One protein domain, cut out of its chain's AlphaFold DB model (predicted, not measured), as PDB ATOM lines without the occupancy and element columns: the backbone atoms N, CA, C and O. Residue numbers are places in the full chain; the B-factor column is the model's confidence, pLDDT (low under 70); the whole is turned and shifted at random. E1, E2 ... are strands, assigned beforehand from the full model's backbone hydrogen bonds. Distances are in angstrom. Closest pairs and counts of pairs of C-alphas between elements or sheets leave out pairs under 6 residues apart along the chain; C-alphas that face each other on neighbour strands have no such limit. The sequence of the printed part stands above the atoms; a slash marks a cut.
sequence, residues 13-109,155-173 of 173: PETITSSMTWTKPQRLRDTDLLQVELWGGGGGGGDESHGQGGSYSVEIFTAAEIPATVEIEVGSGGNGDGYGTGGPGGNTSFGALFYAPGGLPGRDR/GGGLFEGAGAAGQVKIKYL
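What this domain is: This is residues 13 to 109 and 155 to 173 of the 173 residues of an uncharacterized protein of Celeribacter baekdonensis (UniProt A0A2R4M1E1). This is a rod with little regular structure: antiparallel sheets E1-E8-E3-E4 and E2-E5-E6-E7 make a sandwich at one end, with loop residues 80 to 86 at the other. It is all strand, named strands E1 to E8 holding 38 of 116 printed residues. It is only just compact, close to loose: radius of gyration of the C-alphas 16.1 A, spans 54 by 21 by 19 A.

Where its parts are: Find E1, residues 14 to 16, from C-alpha 14 at (-20.947, -14.683, 21.471); then E2, 20 to 23, E3, 33 to 39, 20.1 A long, E4, 56 to 62, E5, 69 to 73, E6, 92 to 94, E7, 98 to 100, and E8, 167 to 172, which ends at C-alpha 172 at (-17.715, -21.117, 16.171).

How they stand to each other: In hairpin E3-E4, N 36 and O 59 are within hydrogen-bond range, 2.9 A. E5-E6-E7 form a meander, successive antiparallel neighbours. The closest C-alphas of E4 and E7 are 57 and 100, 5.6 A.

The domain as a whole: Across the cut, 110 to 154, C-alphas 109 and 155 are 21.7 A apart. Links E3-E4 and E5-E6 are long. Residues 108 to 109 and 155 to 159 have pLDDT under 70.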
ATOM      1  N   PRO A  13     -17.579 -14.912  17.952       93.62
ATOM      2  CA  PRO A  13     -17.945 -15.489  19.238       93.62
ATOM      3  C   PRO A  13     -19.007 -14.649  19.950       93.62
ATOM      4  O   PRO A  13     -18.969 -13.420  19.891       93.62
ATOM      5  N   GLU A  14     -19.898 -15.316  20.671       96.00
ATOM      6  CA  GLU A  14     -20.947 -14.683  21.471       96.00
ATOM      7  C   GLU A  14     -20.631 -14.830  22.958       96.00
ATOM      8  O   GLU A  14     -20.171 -15.887  23.389       96.00
ATOM      9  N   THR A  15     -20.890 -13.777  23.734       95.44
ATOM     10  CA  THR A  15     -20.821 -13.794  25.199       95.44
ATOM     11  C   THR A  15     -22.192 -13.417  25.741       95.44
ATOM     12  O   THR A  15     -22.731 -12.374  25.379       95.44
ATOM     13  N   ILE A  16     -22.743 -14.260  26.607       95.62
ATOM     14  CA  ILE A  16     -24.080 -14.133  27.179       95.62
ATOM     15  C   ILE A  16     -23.927 -14.048  28.695       95.62
ATOM     16  O   ILE A  16     -23.399 -14.959  29.332       95.62
ATOM     17  N   THR A  17     -24.374 -12.934  29.268       95.62
ATOM     18  CA  THR A  17     -24.248 -12.616  30.702       95.62
ATOM     19  C   THR A  17     -25.607 -12.505  31.396       95.62
ATOM     20  O   THR A  17     -25.690 -12.062  32.535       95.62
ATOM     21  N   SER A  18     -26.687 -12.869  30.703       95.62
ATOM     22  CA  SER A  18     -28.054 -12.887  31.223       95.62
ATOM     23  C   SER A  18     -28.826 -14.058  30.626       95.62
ATOM     24  O   SER A  18     -28.638 -14.365  29.447       95.62
ATOM     25  N   SER A  19     -29.711 -14.673  31.410       97.50
ATOM     26  CA  SER A  19     -30.554 -15.780  30.947       97.50
ATOM     27  C   SER A  19     -31.395 -15.377  29.731       97.50
ATOM     28  O   SER A  19     -31.986 -14.295  29.705       97.50
ATOM     29  N   MET A  20     -31.437 -16.240  28.715       98.12
ATOM     30  CA  MET A  20     -32.176 -16.012  27.470       98.12
ATOM     31  C   MET A  20     -32.388 -17.313  26.693       98.12
ATOM     32  O   MET A  20     -31.681 -18.293  26.898       98.12
ATOM     33  N   THR A  21     -33.296 -17.310  25.719       98.12
ATOM     34  CA  THR A  21     -33.338 -18.362  24.695       98.12
ATOM     35  C   THR A  21     -32.363 -18.019  23.573       98.12
ATOM     36  O   THR A  21     -32.574 -17.070  22.817       98.12
ATOM     37  N   TRP A  22     -31.293 -18.796  23.440       97.31
ATOM     38  CA  TRP A  22     -30.374 -18.705  22.314       97.31
ATOM     39  C   TRP A  22     -30.921 -19.465  21.108       97.31
ATOM     40  O   TRP A  22     -31.442 -20.573  21.233       97.31
ATOM     41  N   THR A  23     -30.801 -18.868  19.925       97.44
ATOM     42  CA  THR A  23     -31.228 -19.480  18.663       97.44
ATOM     43  C   THR A  23     -30.007 -19.773  17.816       97.44
ATOM     44  O   THR A  23     -29.221 -18.873  17.521       97.44
ATOM     45  N   LYS A  24     -29.871 -21.027  17.383       94.81
ATOM     46  CA  LYS A  24     -28.760 -21.455  16.543       94.81
ATOM     47  C   LYS A  24     -28.751 -20.665  15.226       94.81
ATOM     48  O   LYS A  24     -29.770 -20.640  14.528       94.81
ATOM     49  N   PRO A  25     -27.609 -20.079  14.822       94.62
ATOM     50  CA  PRO A  25     -27.490 -19.440  13.519       94.62
ATOM     51  C   PRO A  25     -27.816 -20.406  12.371       94.62
ATOM     52  O   PRO A  25     -27.176 -21.443  12.221       94.62
ATOM     53  N   GLN A  26     -28.757 -20.025  11.502       91.25
ATOM     54  CA  GLN A  26     -29.241 -20.868  10.392       91.25
ATOM     55  C   GLN A  26     -28.160 -21.272   9.377       91.25
ATOM     56  O   GLN A  26     -28.356 -22.195   8.595       91.25
ATOM     57  N   ARG A  27     -27.027 -20.564   9.357       90.31
ATOM     58  CA  ARG A  27     -25.918 -20.832   8.434       90.31
ATOM     59  C   ARG A  27     -24.964 -21.931   8.901       90.31
ATOM     60  O   ARG A  27     -24.037 -22.248   8.162       90.31
ATOM     61  N   LEU A  28     -25.145 -22.449  10.117       91.25
ATOM     62  CA  LEU A  28     -24.375 -23.583  10.612       91.25
ATOM     63  C   LEU A  28     -24.857 -24.860   9.936       91.25
ATOM     64  O   LEU A  28     -26.048 -25.164   9.926       91.25
ATOM     65  N   ARG A  29     -23.912 -25.608   9.384       92.19
ATOM     66  CA  ARG A  29     -24.127 -26.967   8.897       92.19
ATOM     67  C   ARG A  29     -24.019 -27.920  10.071       92.19
ATOM     68  O   ARG A  29     -23.237 -27.674  10.981       92.19
ATOM     69  N   ASP A  30     -24.701 -29.052   9.988       93.38
ATOM     70  CA  ASP A  30     -24.703 -30.097  11.018       93.38
ATOM     71  C   ASP A  30     -23.298 -30.557  11.453       93.38
ATOM     72  O   ASP A  30     -23.104 -30.936  12.605       93.38
ATOM     73  N   THR A  31     -22.302 -30.471  10.564       94.38
ATOM     74  CA  THR A  31     -20.904 -30.844  10.835       94.38
ATOM     75  C   THR A  31     -20.033 -29.710  11.379       94.38
ATOM     76  O   THR A  31     -18.861 -29.945  11.668       94.38
ATOM     77  N   ASP A  32     -20.539 -28.478  11.453       94.38
ATOM     78  CA  ASP A  32     -19.782 -27.360  12.017       94.38
ATOM     79  C   ASP A  32     -19.643 -27.549  13.536       94.38
ATOM     80  O   ASP A  32     -20.545 -28.073  14.191       94.38
ATOM     81  N   LEU A  33     -18.504 -27.140  14.099       93.44
ATOM     82  CA  LEU A  33     -18.191 -27.335  15.514       93.44
ATOM     83  C   LEU A  33     -18.397 -26.045  16.312       93.44
ATOM     84  O   LEU A  33     -18.041 -24.946  15.876       93.44
ATOM     85  N   LEU A  34     -18.950 -26.193  17.511       94.31
ATOM     86  CA  LEU A  34     -19.173 -25.123  18.467       94.31
ATOM     87  C   LEU A  34     -18.510 -25.496  19.785       94.31
ATOM     88  O   LEU A  34     -18.776 -26.558  20.335       94.31
ATOM     89  N   GLN A  35     -17.680 -24.606  20.315       95.19
ATOM     90  CA  GLN A  35     -17.164 -24.718  21.674       95.19
ATOM     91  C   GLN A  35     -18.003 -23.831  22.590       95.19
ATOM     92  O   GLN A  35     -18.077 -22.616  22.380       95.19
ATOM     93  N   VAL A  36     -18.623 -24.442  23.595       94.12
ATOM     94  CA  VAL A  36     -19.430 -23.762  24.607       94.12
ATOM     95  C   VAL A  36     -18.653 -23.753  25.916       94.12
ATOM     96  O   VAL A  36     -18.256 -24.796  26.426       94.12
ATOM     97  N   GLU A  37     -18.426 -22.560  26.450       94.12
ATOM     98  CA  GLU A  37     -17.750 -22.310  27.719       94.12
ATOM     99  C   GLU A  37     -18.756 -21.727  28.708       94.12
ATOM    100  O   GLU A  37     -19.415 -20.732  28.403       94.12
ATOM    101  N   LEU A  38     -18.867 -22.330  29.888       90.69
ATOM    102  CA  LEU A  38     -19.759 -21.904  30.958       90.69
ATOM    103  C   LEU A  38     -18.955 -21.549  32.206       90.69
ATOM    104  O   LEU A  38     -17.998 -22.233  32.566       90.69
ATOM    105  N   TRP A  39     -19.403 -20.504  32.890       93.06
ATOM    106  CA  TRP A  39     -18.960 -20.138  34.228       93.06
ATOM    107  C   TRP A  39     -20.188 -20.070  35.125       93.06
ATOM    108  O   TRP A  39     -21.108 -19.308  34.821       93.06
ATOM    109  N   GLY A  40     -20.223 -20.852  36.204       88.62
ATOM    110  CA  GLY A  40     -21.219 -20.681  37.265       88.62
ATOM    111  C   GLY A  40     -21.002 -19.357  37.997       88.62
ATOM    112  O   GLY A  40     -19.901 -18.815  37.954       88.62
ATOM    113  N   GLY A  41     -22.024 -18.822  38.660       88.00
ATOM    114  CA  GLY A  41     -21.875 -17.627  39.494       88.00
ATOM    115  C   GLY A  41     -21.008 -17.904  40.724       88.00
ATOM    116  O   GLY A  41     -21.033 -19.005  41.267       88.00
ATOM    117  N   GLY A  42     -20.228 -16.925  41.175       87.12
ATOM    118  CA  GLY A  42     -19.455 -17.013  42.416       87.12
ATOM    119  C   GLY A  42     -20.348 -16.902  43.652       87.12
ATOM    120  O   GLY A  42     -21.365 -16.211  43.622       87.12
ATOM    121  N   GLY A  43     -19.975 -17.559  44.749       86.44
ATOM    122  CA  GLY A  43     -20.604 -17.350  46.056       86.44
ATOM    123  C   GLY A  43     -20.218 -15.994  46.648       86.44
ATOM    124  O   GLY A  43     -19.170 -15.448  46.306       86.44
ATOM    125  N   GLY A  44     -21.052 -15.442  47.525       85.69
ATOM    126  CA  GLY A  44     -20.742 -14.219  48.268       85.69
ATOM    127  C   GLY A  44     -19.903 -14.492  49.517       85.69
ATOM    128  O   GLY A  44     -19.911 -15.607  50.043       85.69
ATOM    129  N   GLY A  45     -19.147 -13.491  49.967       81.75
ATOM    130  CA  GLY A  45     -18.352 -13.562  51.193       81.75
ATOM    131  C   GLY A  45     -19.191 -13.403  52.459       81.75
ATOM    132  O   GLY A  45     -20.255 -12.788  52.426       81.75
ATOM    133  N   GLY A  46     -18.702 -13.981  53.553       80.19
ATOM    134  CA  GLY A  46     -19.230 -13.795  54.906       80.19
ATOM    135  C   GLY A  46     -18.387 -12.805  55.721       80.19
ATOM    136  O   GLY A  46     -17.402 -12.267  55.201       80.19
ATOM    137  N   ASP A  47     -18.738 -12.661  57.003       75.62
ATOM    138  CA  ASP A  47     -18.131 -11.755  58.005       75.62
ATOM    139  C   ASP A  47     -16.585 -11.804  58.000       75.62
ATOM    140  O   ASP A  47     -15.899 -10.789  57.934       75.62
ATOM    141  N   GLU A  48     -15.993 -13.001  57.903       70.94
ATOM    142  CA  GLU A  48     -14.528 -13.161  57.879       70.94
ATOM    143  C   GLU A  48     -14.033 -14.169  56.834       70.94
ATOM    144  O   GLU A  48     -12.957 -14.763  56.967       70.94
ATOM    145  N   SER A  49     -14.795 -14.393  55.764       78.25
ATOM    146  CA  SER A  49     -14.330 -15.260  54.681       78.25
ATOM    147  C   SER A  49     -14.848 -14.856  53.309       78.25
ATOM    148  O   SER A  49     -15.914 -14.271  53.148       78.25
ATOM    149  N   HIS A  50     -14.069 -15.194  52.290       79.88
ATOM    150  CA  HIS A  50     -14.444 -14.976  50.902       79.88
ATOM    151  C   HIS A  50     -15.421 -16.044  50.416       79.88
ATOM    152  O   HIS A  50     -15.345 -17.208  50.821       79.88
ATOM    153  N   GLY A  51     -16.291 -15.656  49.487       78.56
ATOM    154  CA  GLY A  51     -17.048 -16.618  48.700       78.56
ATOM    155  C   GLY A  51     -16.130 -17.340  47.717       78.56
ATOM    156  O   GLY A  51     -15.102 -16.806  47.294       78.56
ATOM    157  N   GLN A  52     -16.475 -18.569  47.344       83.94
ATOM    158  CA  GLN A  52     -15.729 -19.309  46.327       83.94
ATOM    159  C   GLN A  52     -16.163 -18.873  44.926       83.94
ATOM    160  O   GLN A  52     -17.317 -18.503  44.705       83.94
ATOM    161  N   GLY A  53     -15.247 -18.932  43.960       80.38
ATOM    162  CA  GLY A  53     -15.593 -18.734  42.551       80.38
ATOM    163  C   GLY A  53     -16.510 -19.843  42.031       80.38
ATOM    164  O   GLY A  53     -16.514 -20.957  42.560       80.38
ATOM    165  N   GLY A  54     -17.283 -19.536  40.991       80.25
ATOM    166  CA  GLY A  54     -18.055 -20.551  40.280       80.25
ATOM    167  C   GLY A  54     -17.159 -21.486  39.468       80.25
ATOM    168  O   GLY A  54     -16.020 -21.156  39.126       80.25
ATOM    169  N   SER A  55     -17.676 -22.669  39.147       85.31
ATOM    170  CA  SER A  55     -16.964 -23.632  38.307       85.31
ATOM    171  C   SER A  55     -16.870 -23.133  36.868       85.31
ATOM    172  O   SER A  55     -17.765 -22.449  36.371       85.31
ATOM    173  N   TYR A  56     -15.796 -23.523  36.185       86.38
ATOM    174  CA  TYR A  56     -15.658 -23.381  34.741       86.38
ATOM    175  C   TYR A  56     -15.860 -24.734  34.080       86.38
ATOM    176  O   TYR A  56     -15.369 -25.748  34.573       86.38
ATOM    177  N   SER A  57     -16.570 -24.763  32.962       84.62
ATOM    178  CA  SER A  57     -16.781 -25.988  32.203       84.62
ATOM    179  C   SER A  57     -16.770 -25.661  30.709       84.62
ATOM    180  O   SER A  57     -17.296 -24.632  30.289       84.62
ATOM    181  N   VAL A  58     -16.148 -26.517  29.896       91.44
ATOM    182  CA  VAL A  58     -16.086 -26.371  28.436       91.44
ATOM    183  C   VAL A  58     -16.453 -27.680  27.752       91.44
ATOM    184  O   VAL A  58     -15.993 -28.732  28.181       91.44
ATOM    185  N   GLU A  59     -17.237 -27.597  26.681       92.25
ATOM    186  CA  GLU A  59     -17.609 -28.743  25.848       92.25
ATOM    187  C   GLU A  59     -17.619 -28.333  24.368       92.25
ATOM    188  O   GLU A  59     -17.885 -27.172  24.031       92.25
ATOM    189  N   ILE A  60     -17.311 -29.276  23.475       92.81
ATOM    190  CA  ILE A  60     -17.388 -29.081  22.025       92.81
ATOM    191  C   ILE A  60     -18.536 -29.924  21.479       92.81
ATOM    192  O   ILE A  60     -18.553 -31.137  21.650       92.81
ATOM    193  N   PHE A  61     -19.448 -29.272  20.770       91.69
ATOM    194  CA  PHE A  61     -20.579 -29.894  20.100       91.69
ATOM    195  C   PHE A  61     -20.437 -29.759  18.590       91.69
ATOM    196  O   PHE A  61     -19.958 -28.747  18.074       91.69
ATOM    197  N   THR A  62     -20.943 -30.742  17.864       95.25
ATOM    198  CA  THR A  62     -21.364 -30.538  16.479       95.25
ATOM    199  C   THR A  62     -22.670 -29.750  16.456       95.25
ATOM    200  O   THR A  62     -23.502 -29.854  17.362       95.25
ATOM    201  N   ALA A  63     -22.904 -28.966  15.405       94.50
ATOM    202  CA  ALA A  63     -24.161 -28.245  15.268       94.50
ATOM    203  C   ALA A  63     -25.359 -29.207  15.230       94.50
ATOM    204  O   ALA A  63     -26.429 -28.821  15.686       94.50
ATOM    205  N   ALA A  64     -25.195 -30.444  14.751       94.56
ATOM    206  CA  ALA A  64     -26.238 -31.471  14.765       94.56
ATOM    207  C   ALA A  64     -26.742 -31.823  16.178       94.56
ATOM    208  O   ALA A  64     -27.922 -32.112  16.356       94.56
ATOM    209  N   GLU A  65     -25.861 -31.800  17.181       93.69
ATOM    210  CA  GLU A  65     -26.185 -32.200  18.560       93.69
ATOM    211  C   GLU A  65     -26.974 -31.134  19.322       93.69
ATOM    212  O   GLU A  65     -27.642 -31.435  20.312       93.69
ATOM    213  N   ILE A  66     -26.903 -29.883  18.872       94.25
ATOM    214  CA  ILE A  66     -27.579 -28.766  19.522       94.25
ATOM    215  C   ILE A  66     -28.979 -28.614  18.908       94.25
ATOM    216  O   ILE A  66     -29.106 -28.591  17.685       94.25
ATOM    217  N   PRO A  67     -30.055 -28.452  19.687       94.88
ATOM    218  CA  PRO A  67     -31.362 -28.085  19.143       94.88
ATOM    219  C   PRO A  67     -31.343 -26.733  18.402       94.88
ATOM    220  O   PRO A  67     -30.396 -25.952  18.501       94.88
ATOM    221  N   ALA A  68     -32.398 -26.424  17.644       95.94
ATOM    222  CA  ALA A  68     -32.513 -25.126  16.964       95.94
ATOM    223  C   ALA A  68     -32.549 -23.941  17.952       95.94
ATOM    224  O   ALA A  68     -32.042 -22.864  17.645       95.94
ATOM    225  N   THR A  69     -33.114 -24.159  19.139       97.56
ATOM    226  CA  THR A  69     -33.183 -23.191  20.238       97.56
ATOM    227  C   THR A  69     -32.746 -23.847  21.539       97.56
ATOM    228  O   THR A  69     -33.115 -24.990  21.804       97.56
ATOM    229  N   VAL A  70     -32.001 -23.118  22.363       97.75
ATOM    230  CA  VAL A  70     -31.510 -23.574  23.665       97.75
ATOM    231  C   VAL A  70     -31.839 -22.517  24.707       97.75
ATOM    232  O   VAL A  70     -31.521 -21.344  24.525       97.75
ATOM    233  N   GLU A  71     -32.469 -22.917  25.804       97.81
ATOM    234  CA  GLU A  71     -32.621 -22.045  26.966       97.81
ATOM    235  C   GLU A  71     -31.289 -21.957  27.707       97.81
ATOM    236  O   GLU A  71     -30.726 -22.970  28.106       97.81
ATOM    237  N   ILE A  72     -30.764 -20.749  27.855       97.69
ATOM    238  CA  ILE A  72     -29.547 -20.476  28.607       97.69
ATOM    239  C   ILE A  72     -29.952 -19.850  29.929       97.69
ATOM    240  O   ILE A  72     -30.592 -18.796  29.951       97.69
ATOM    241  N   GLU A  73     -29.530 -20.474  31.019       97.88
ATOM    242  CA  GLU A  73     -29.636 -19.910  32.357       97.88
ATOM    243  C   GLU A  73     -28.261 -19.410  32.784       97.88
ATOM    244  O   GLU A  73     -27.287 -20.160  32.760       97.88
ATOM    245  N   VAL A  74     -28.164 -18.139  33.161       96.69
ATOM    246  CA  VAL A  74     -26.939 -17.574  33.728       96.69
ATOM    247  C   VAL A  74     -27.091 -17.503  35.238       96.69
ATOM    248  O   VAL A  74     -27.974 -16.810  35.745       96.69
ATOM    249  N   GLY A  75     -26.211 -18.203  35.952       94.69
ATOM    250  CA  GLY A  75     -26.227 -18.248  37.405       94.69
ATOM    251  C   GLY A  75     -25.955 -16.880  38.017       94.69
ATOM    252  O   GLY A  75     -25.014 -16.189  37.624       94.69
ATOM    253  N   SER A  76     -26.755 -16.479  39.002       93.94
ATOM    254  CA  SER A  76     -26.512 -15.244  39.747       93.94
ATOM    255  C   SER A  76     -25.267 -15.355  40.628       93.94
ATOM    256  O   SER A  76     -24.872 -16.445  41.040       93.94
ATOM    257  N   GLY A  77     -24.667 -14.221  40.974       90.75
ATOM    258  CA  GLY A  77     -23.727 -14.175  42.091       90.75
ATOM    259  C   GLY A  77     -24.443 -14.406  43.424       90.75
ATOM    260  O   GLY A  77     -25.627 -14.090  43.560       90.75
ATOM    261  N   GLY A  78     -23.735 -14.962  44.400       88.75
ATOM    262  CA  GLY A  78     -24.209 -15.065  45.775       88.75
ATOM    263  C   GLY A  78     -24.115 -13.724  46.502       88.75
ATOM    264  O   GLY A  78     -23.182 -12.956  46.276       88.75
ATOM    265  N   ASN A  79     -25.067 -13.430  47.384       90.06
ATOM    266  CA  ASN A  79     -25.043 -12.204  48.190       90.06
ATOM    267  C   ASN A  79     -23.922 -12.253  49.237       90.06
ATOM    268  O   ASN A  79     -23.643 -13.319  49.774       90.06
ATOM    269  N   GLY A  80     -23.298 -11.119  49.548       86.50
ATOM    270  CA  GLY A  80     -22.417 -11.020  50.714       86.50
ATOM    271  C   GLY A  80     -23.213 -10.857  52.011       86.50
ATOM    272  O   GLY A  80     -24.349 -10.379  51.971       86.50
ATOM    273  N   ASP A  81     -22.622 -11.233  53.143       83.88
ATOM    274  CA  ASP A  81     -23.167 -10.987  54.482       83.88
ATOM    275  C   ASP A  81     -22.036 -10.557  55.431       83.88
ATOM    276  O   ASP A  81     -21.011 -11.229  55.501       83.88
ATOM    277  N   GLY A  82     -22.209  -9.431  56.127       81.06
ATOM    278  CA  GLY A  82     -21.231  -8.903  57.092       81.06
ATOM    279  C   GLY A  82     -21.452  -9.350  58.535       81.06
ATOM    280  O   GLY A  82     -20.711  -8.969  59.425       81.06
ATOM    281  N   TYR A  83     -22.496 -10.133  58.794       78.06
ATOM    282  CA  TYR A  83     -22.819 -10.632  60.133       78.06
ATOM    283  C   TYR A  83     -23.117 -12.136  60.125       78.06
ATOM    284  O   TYR A  83     -23.663 -12.665  61.094       78.06
ATOM    285  N   GLY A  84     -22.820 -12.820  59.016       80.19
ATOM    286  CA  GLY A  84     -23.212 -14.204  58.805       80.19
ATOM    287  C   GLY A  84     -22.548 -14.873  57.605       80.19
ATOM    288  O   GLY A  84     -21.500 -14.464  57.104       80.19
ATOM    289  N   THR A  85     -23.164 -15.970  57.165       83.88
ATOM    290  CA  THR A  85     -22.722 -16.745  55.998       83.88
ATOM    291  C   THR A  85     -23.243 -16.086  54.724       83.88
ATOM    292  O   THR A  85     -24.432 -15.786  54.630       83.88
ATOM    293  N   GLY A  86     -22.376 -15.913  53.725       86.19
ATOM    294  CA  GLY A  86     -22.781 -15.398  52.418       86.19
ATOM    295  C   GLY A  86     -23.773 -16.319  51.688       86.19
ATOM    296  O   GLY A  86     -24.077 -17.438  52.104       86.19
ATOM    297  N   GLY A  87     -24.278 -15.868  50.544       88.31
ATOM    298  CA  GLY A  87     -25.127 -16.655  49.653       88.31
ATOM    299  C   GLY A  87     -24.312 -17.534  48.695       88.31
ATOM    300  O   GLY A  87     -23.241 -17.117  48.245       88.31
ATOM    301  N   PRO A  88     -24.791 -18.739  48.338       88.50
ATOM    302  CA  PRO A  88     -24.197 -19.520  47.256       88.50
ATOM    303  C   PRO A  88     -24.387 -18.822  45.902       88.50
ATOM    304  O   PRO A  88     -25.361 -18.095  45.697       88.50
ATOM    305  N   GLY A  89     -23.471 -19.069  44.967       90.44
ATOM    306  CA  GLY A  89     -23.620 -18.675  43.570       90.44
ATOM    307  C   GLY A  89     -24.557 -19.616  42.811       90.44
ATOM    308  O   GLY A  89     -24.675 -20.798  43.135       90.44
ATOM    309  N   GLY A  90     -25.230 -19.093  41.789       91.12
ATOM    310  CA  GLY A  90     -26.129 -19.847  40.920       91.12
ATOM    311  C   GLY A  90     -25.386 -20.669  39.866       91.12
ATOM    312  O   GLY A  90     -24.282 -20.327  39.441       91.12
ATOM    313  N   ASN A  91     -26.020 -21.742  39.397       94.06
ATOM    314  CA  ASN A  91     -25.506 -22.542  38.286       94.06
ATOM    315  C   ASN A  91     -25.749 -21.831  36.953       94.06
ATOM    316  O   ASN A  91     -26.765 -21.166  36.779       94.06
ATOM    317  N   THR A  92     -24.851 -22.034  35.993       94.81
ATOM    318  CA  THR A  92     -25.036 -21.579  34.609       94.81
ATOM    319  C   THR A  92     -25.252 -22.789  33.712       94.81
ATOM    320  O   THR A  92     -24.479 -23.740  33.798       94.81
ATOM    321  N   SER A  93     -26.261 -22.774  32.844       96.00
ATOM    322  CA  SER A  93     -26.619 -23.906  31.983       96.00
ATOM    323  C   SER A  93     -26.775 -23.509  30.514       96.00
ATOM    324  O   SER A  93     -27.161 -22.391  30.173       96.00
ATOM    325  N   PHE A  94     -26.464 -24.458  29.631       94.44
ATOM    326  CA  PHE A  94     -26.745 -24.400  28.200       94.44
ATOM    327  C   PHE A  94     -27.787 -25.474  27.875       94.44
ATOM    328  O   PHE A  94     -27.474 -26.596  27.462       94.44
ATOM    329  N   GLY A  95     -29.048 -25.140  28.141       93.38
ATOM    330  CA  GLY A  95     -30.175 -26.062  28.122       93.38
ATOM    331  C   GLY A  95     -29.938 -27.273  29.019       93.38
ATOM    332  O   GLY A  95     -29.218 -27.223  30.012       93.38
ATOM    333  N   ALA A  96     -30.501 -28.408  28.612       90.31
ATOM    334  CA  ALA A  96     -30.252 -29.694  29.261       90.31
ATOM    335  C   ALA A  96     -28.928 -30.357  28.826       90.31
ATOM    336  O   ALA A  96     -28.663 -31.493  29.207       90.31
ATOM    337  N   LEU A  97     -28.118 -29.701  27.986       88.38
ATOM    338  CA  LEU A  97     -26.938 -30.327  27.384       88.38
ATOM    339  C   LEU A  97     -25.741 -30.322  28.331       88.38
ATOM    340  O   LEU A  97     -24.957 -31.269  28.337       88.38
ATOM    341  N   PHE A  98     -25.579 -29.237  29.088       88.19
ATOM    342  CA  PHE A  98     -24.353 -28.952  29.818       88.19
ATOM    343  C   PHE A  98     -24.563 -27.829  30.839       88.19
ATOM    344  O   PHE A  98     -25.367 -26.927  30.601       88.19
ATOM    345  N   TYR A  99     -23.842 -27.857  31.962       91.38
ATOM    346  CA  TYR A  99     -23.913 -26.805  32.977       91.38
ATOM    347  C   TYR A  99     -22.600 -26.662  33.759       91.38
ATOM    348  O   TYR A  99     -21.792 -27.587  33.804       91.38
ATOM    349  N   ALA A 100     -22.416 -25.502  34.389       87.81
ATOM    350  CA  ALA A 100     -21.325 -25.184  35.299       87.81
ATOM    351  C   ALA A 100     -21.882 -24.841  36.698       87.81
ATOM    352  O   ALA A 100     -22.695 -23.912  36.815       87.81
ATOM    353  N   PRO A 101     -21.464 -25.561  37.757       88.00
ATOM    354  CA  PRO A 101     -21.890 -25.282  39.125       88.00
ATOM    355  C   PRO A 101     -21.487 -23.890  39.634       88.00
ATOM    356  O   PRO A 101     -20.386 -23.416  39.348       88.00
ATOM    357  N   GLY A 102     -22.348 -23.269  40.439       86.44
ATOM    358  CA  GLY A 102     -22.029 -22.053  41.185       86.44
ATOM    359  C   GLY A 102     -21.061 -22.287  42.353       86.44
ATOM    360  O   GLY A 102     -20.818 -23.419  42.777       86.44
ATOM    361  N   GLY A 103     -20.477 -21.201  42.857       82.56
ATOM    362  CA  GLY A 103     -19.519 -21.202  43.957       82.56
ATOM    363  C   GLY A 103     -20.186 -21.293  45.329       82.56
ATOM    364  O   GLY A 103     -21.308 -20.829  45.535       82.56
ATOM    365  N   LEU A 104     -19.479 -21.876  46.294       84.31
ATOM    366  CA  LEU A 104     -19.940 -21.961  47.681       84.31
ATOM    367  C   LEU A 104     -19.840 -20.606  48.405       84.31
ATOM    368  O   LEU A 104     -18.954 -19.807  48.085       84.31
ATOM    369  N   PRO A 105     -20.703 -20.354  49.403       82.56
ATOM    370  CA  PRO A 105     -20.639 -19.136  50.200       82.56
ATOM    371  C   PRO A 105     -19.417 -19.093  51.124       82.56
ATOM    372  O   PRO A 105     -18.895 -20.133  51.542       82.56
ATOM    373  N   GLY A 106     -19.010 -17.878  51.494       81.44
ATOM    374  CA  GLY A 106     -18.128 -17.639  52.634       81.44
ATOM    375  C   GLY A 106     -18.838 -17.988  53.947       81.44
ATOM    376  O   GLY A 106     -20.020 -17.694  54.112       81.44
ATOM    377  N   ARG A 107     -18.128 -18.646  54.867       75.44
ATOM    378  CA  ARG A 107     -18.605 -19.072  56.191       75.44
ATOM    379  C   ARG A 107     -18.403 -18.002  57.272       75.44
ATOM    380  O   ARG A 107     -17.446 -17.229  57.215       75.44
ATOM    381  N   ASP A 108     -19.259 -18.061  58.286       65.62
ATOM    382  CA  ASP A 108     -19.074 -17.405  59.585       65.62
ATOM    383  C   ASP A 108     -18.103 -18.225  60.473       65.62
ATOM    384  O   ASP A 108     -18.033 -19.455  60.373       65.62
ATOM    385  N   ARG A 109     -17.332 -17.546  61.331       57.62
ATOM    386  CA  ARG A 109     -16.387 -18.131  62.293       57.62
ATOM    387  C   ARG A 109     -17.081 -18.656  63.558       57.62
ATOM    388  O   ARG A 109     -16.489 -19.470  64.270       57.62
ATOM    389  N   GLY A 155     -15.705 -14.462  39.691       58.16
ATOM    390  CA  GLY A 155     -14.956 -14.450  40.946       58.16
ATOM    391  C   GLY A 155     -15.866 -14.596  42.170       58.16
ATOM    392  O   GLY A 155     -17.035 -14.202  42.152       58.16
ATOM    393  N   GLY A 156     -15.322 -15.178  43.237       56.25
ATOM    394  CA  GLY A 156     -15.989 -15.210  44.532       56.25
ATOM    395  C   GLY A 156     -16.097 -13.817  45.149       56.25
ATOM    396  O   GLY A 156     -15.333 -12.910  44.807       56.25
ATOM    397  N   GLY A 157     -17.056 -13.649  46.053       53.75
ATOM    398  CA  GLY A 157     -17.230 -12.419  46.804       53.75
ATOM    399  C   GLY A 157     -16.015 -12.120  47.678       53.75
ATOM    400  O   GLY A 157     -15.451 -13.016  48.314       53.75
ATOM    401  N   LEU A 158     -15.623 -10.845  47.724       65.06
ATOM    402  CA  LEU A 158     -14.682 -10.331  48.725       65.06
ATOM    403  C   LEU A 158     -15.291 -10.471  50.134       65.06
ATOM    404  O   LEU A 158     -16.418 -10.937  50.260       65.06
ATOM    405  N   PHE A 159     -14.563 -10.107  51.197       64.25
ATOM    406  CA  PHE A 159     -15.150 -10.070  52.548       64.25
ATOM    407  C   PHE A 159     -16.462  -9.287  52.514       64.25
ATOM    408  O   PHE A 159     -16.488  -8.193  51.948       64.25
ATOM    409  N   GLU A 160     -17.537  -9.906  53.011       70.38
ATOM    410  CA  GLU A 160     -18.897  -9.343  53.007       70.38
ATOM    411  C   GLU A 160     -19.429  -8.926  51.612       70.38
ATOM    412  O   GLU A 160     -20.438  -8.232  51.480       70.38
ATOM    413  N   GLY A 161     -18.747  -9.324  50.535       75.88
ATOM    414  CA  GLY A 161     -19.002  -8.886  49.169       75.88
ATOM    415  C   GLY A 161     -19.831  -9.888  48.375       75.88
ATOM    416  O   GLY A 161     -19.728 -11.098  48.573       75.88
ATOM    417  N   ALA A 162     -20.621  -9.397  47.422       82.75
ATOM    418  CA  ALA A 162     -21.331 -10.265  46.489       82.75
ATOM    419  C   ALA A 162     -20.359 -10.992  45.544       82.75
ATOM    420  O   ALA A 162     -19.358 -10.422  45.101       82.75
ATOM    421  N   GLY A 163     -20.673 -12.244  45.219       79.75
ATOM    422  CA  GLY A 163     -20.016 -12.985  44.150       79.75
ATOM    423  C   GLY A 163     -20.412 -12.450  42.776       79.75
ATOM    424  O   GLY A 163     -21.445 -11.798  42.610       79.75
ATOM    425  N   ALA A 164     -19.592 -12.720  41.766       86.06
ATOM    426  CA  ALA A 164     -19.900 -12.319  40.400       86.06
ATOM    427  C   ALA A 164     -20.893 -13.288  39.737       86.06
ATOM    428  O   ALA A 164     -20.917 -14.481  40.037       86.06
ATOM    429  N   ALA A 165     -21.710 -12.779  38.814       89.56
ATOM    430  CA  ALA A 165     -22.595 -13.618  38.015       89.56
ATOM    431  C   ALA A 165     -21.800 -14.541  37.080       89.56
ATOM    432  O   ALA A 165     -20.658 -14.263  36.707       89.56
ATOM    433  N   GLY A 166     -22.433 -15.644  36.697       90.19
ATOM    434  CA  GLY A 166     -21.932 -16.546  35.681       90.19
ATOM    435  C   GLY A 166     -21.965 -15.931  34.283       90.19
ATOM    436  O   GLY A 166     -22.379 -14.791  34.070       90.19
ATOM    437  N   GLN A 167     -21.543 -16.715  33.299       93.06
ATOM    438  CA  GLN A 167     -21.628 -16.334  31.890       93.06
ATOM    439  C   GLN A 167     -21.507 -17.553  30.978       93.06
ATOM    440  O   GLN A 167     -20.994 -18.600  31.376       93.06
ATOM    441  N   VAL A 168     -21.928 -17.382  29.727       94.56
ATOM    442  CA  VAL A 168     -21.766 -18.352  28.644       94.56
ATOM    443  C   VAL A 168     -20.995 -17.713  27.503       94.56
ATOM    444  O   VAL A 168     -21.259 -16.570  27.133       94.56
ATOM    445  N   LYS A 169     -20.058 -18.450  26.911       95.25
ATOM    446  CA  LYS A 169     -19.369 -18.045  25.690       95.25
ATOM    447  C   LYS A 169     -19.471 -19.136  24.636       95.25
ATOM    448  O   LYS A 169     -19.123 -20.282  24.894       95.25
ATOM    449  N   ILE A 170     -19.913 -18.760  23.442       95.88
ATOM    450  CA  ILE A 170     -20.082 -19.667  22.304       95.88
ATOM    451  C   ILE A 170     -19.070 -19.271  21.233       95.88
ATOM    452  O   ILE A 170     -19.045 -18.128  20.771       95.88
ATOM    453  N   LYS A 171     -18.207 -20.208  20.847       94.50
ATOM    454  CA  LYS A 171     -17.205 -20.028  19.790       94.50
ATOM    455  C   LYS A 171     -17.521 -20.951  18.623       94.50
ATOM    456  O   LYS A 171     -17.701 -22.148  18.808       94.50
ATOM    457  N   TYR A 172     -17.505 -20.391  17.420       92.88
ATOM    458  CA  TYR A 172     -17.715 -21.117  16.171       92.88
ATOM    459  C   TYR A 172     -16.354 -21.478  15.564       92.88
ATOM    460  O   TYR A 172     -15.547 -20.579  15.271       92.88
ATOM    461  N   LEU A 173     -16.060 -22.775  15.462       88.50
ATOM    462  CA  LEU A 173     -14.745 -23.293  15.067       88.50
ATOM    463  C   LEU A 173     -14.594 -23.396  13.548       88.50
ATOM    464  O   LEU A 173     -15.538 -23.857  12.872       88.50
TER     465      LEU A 173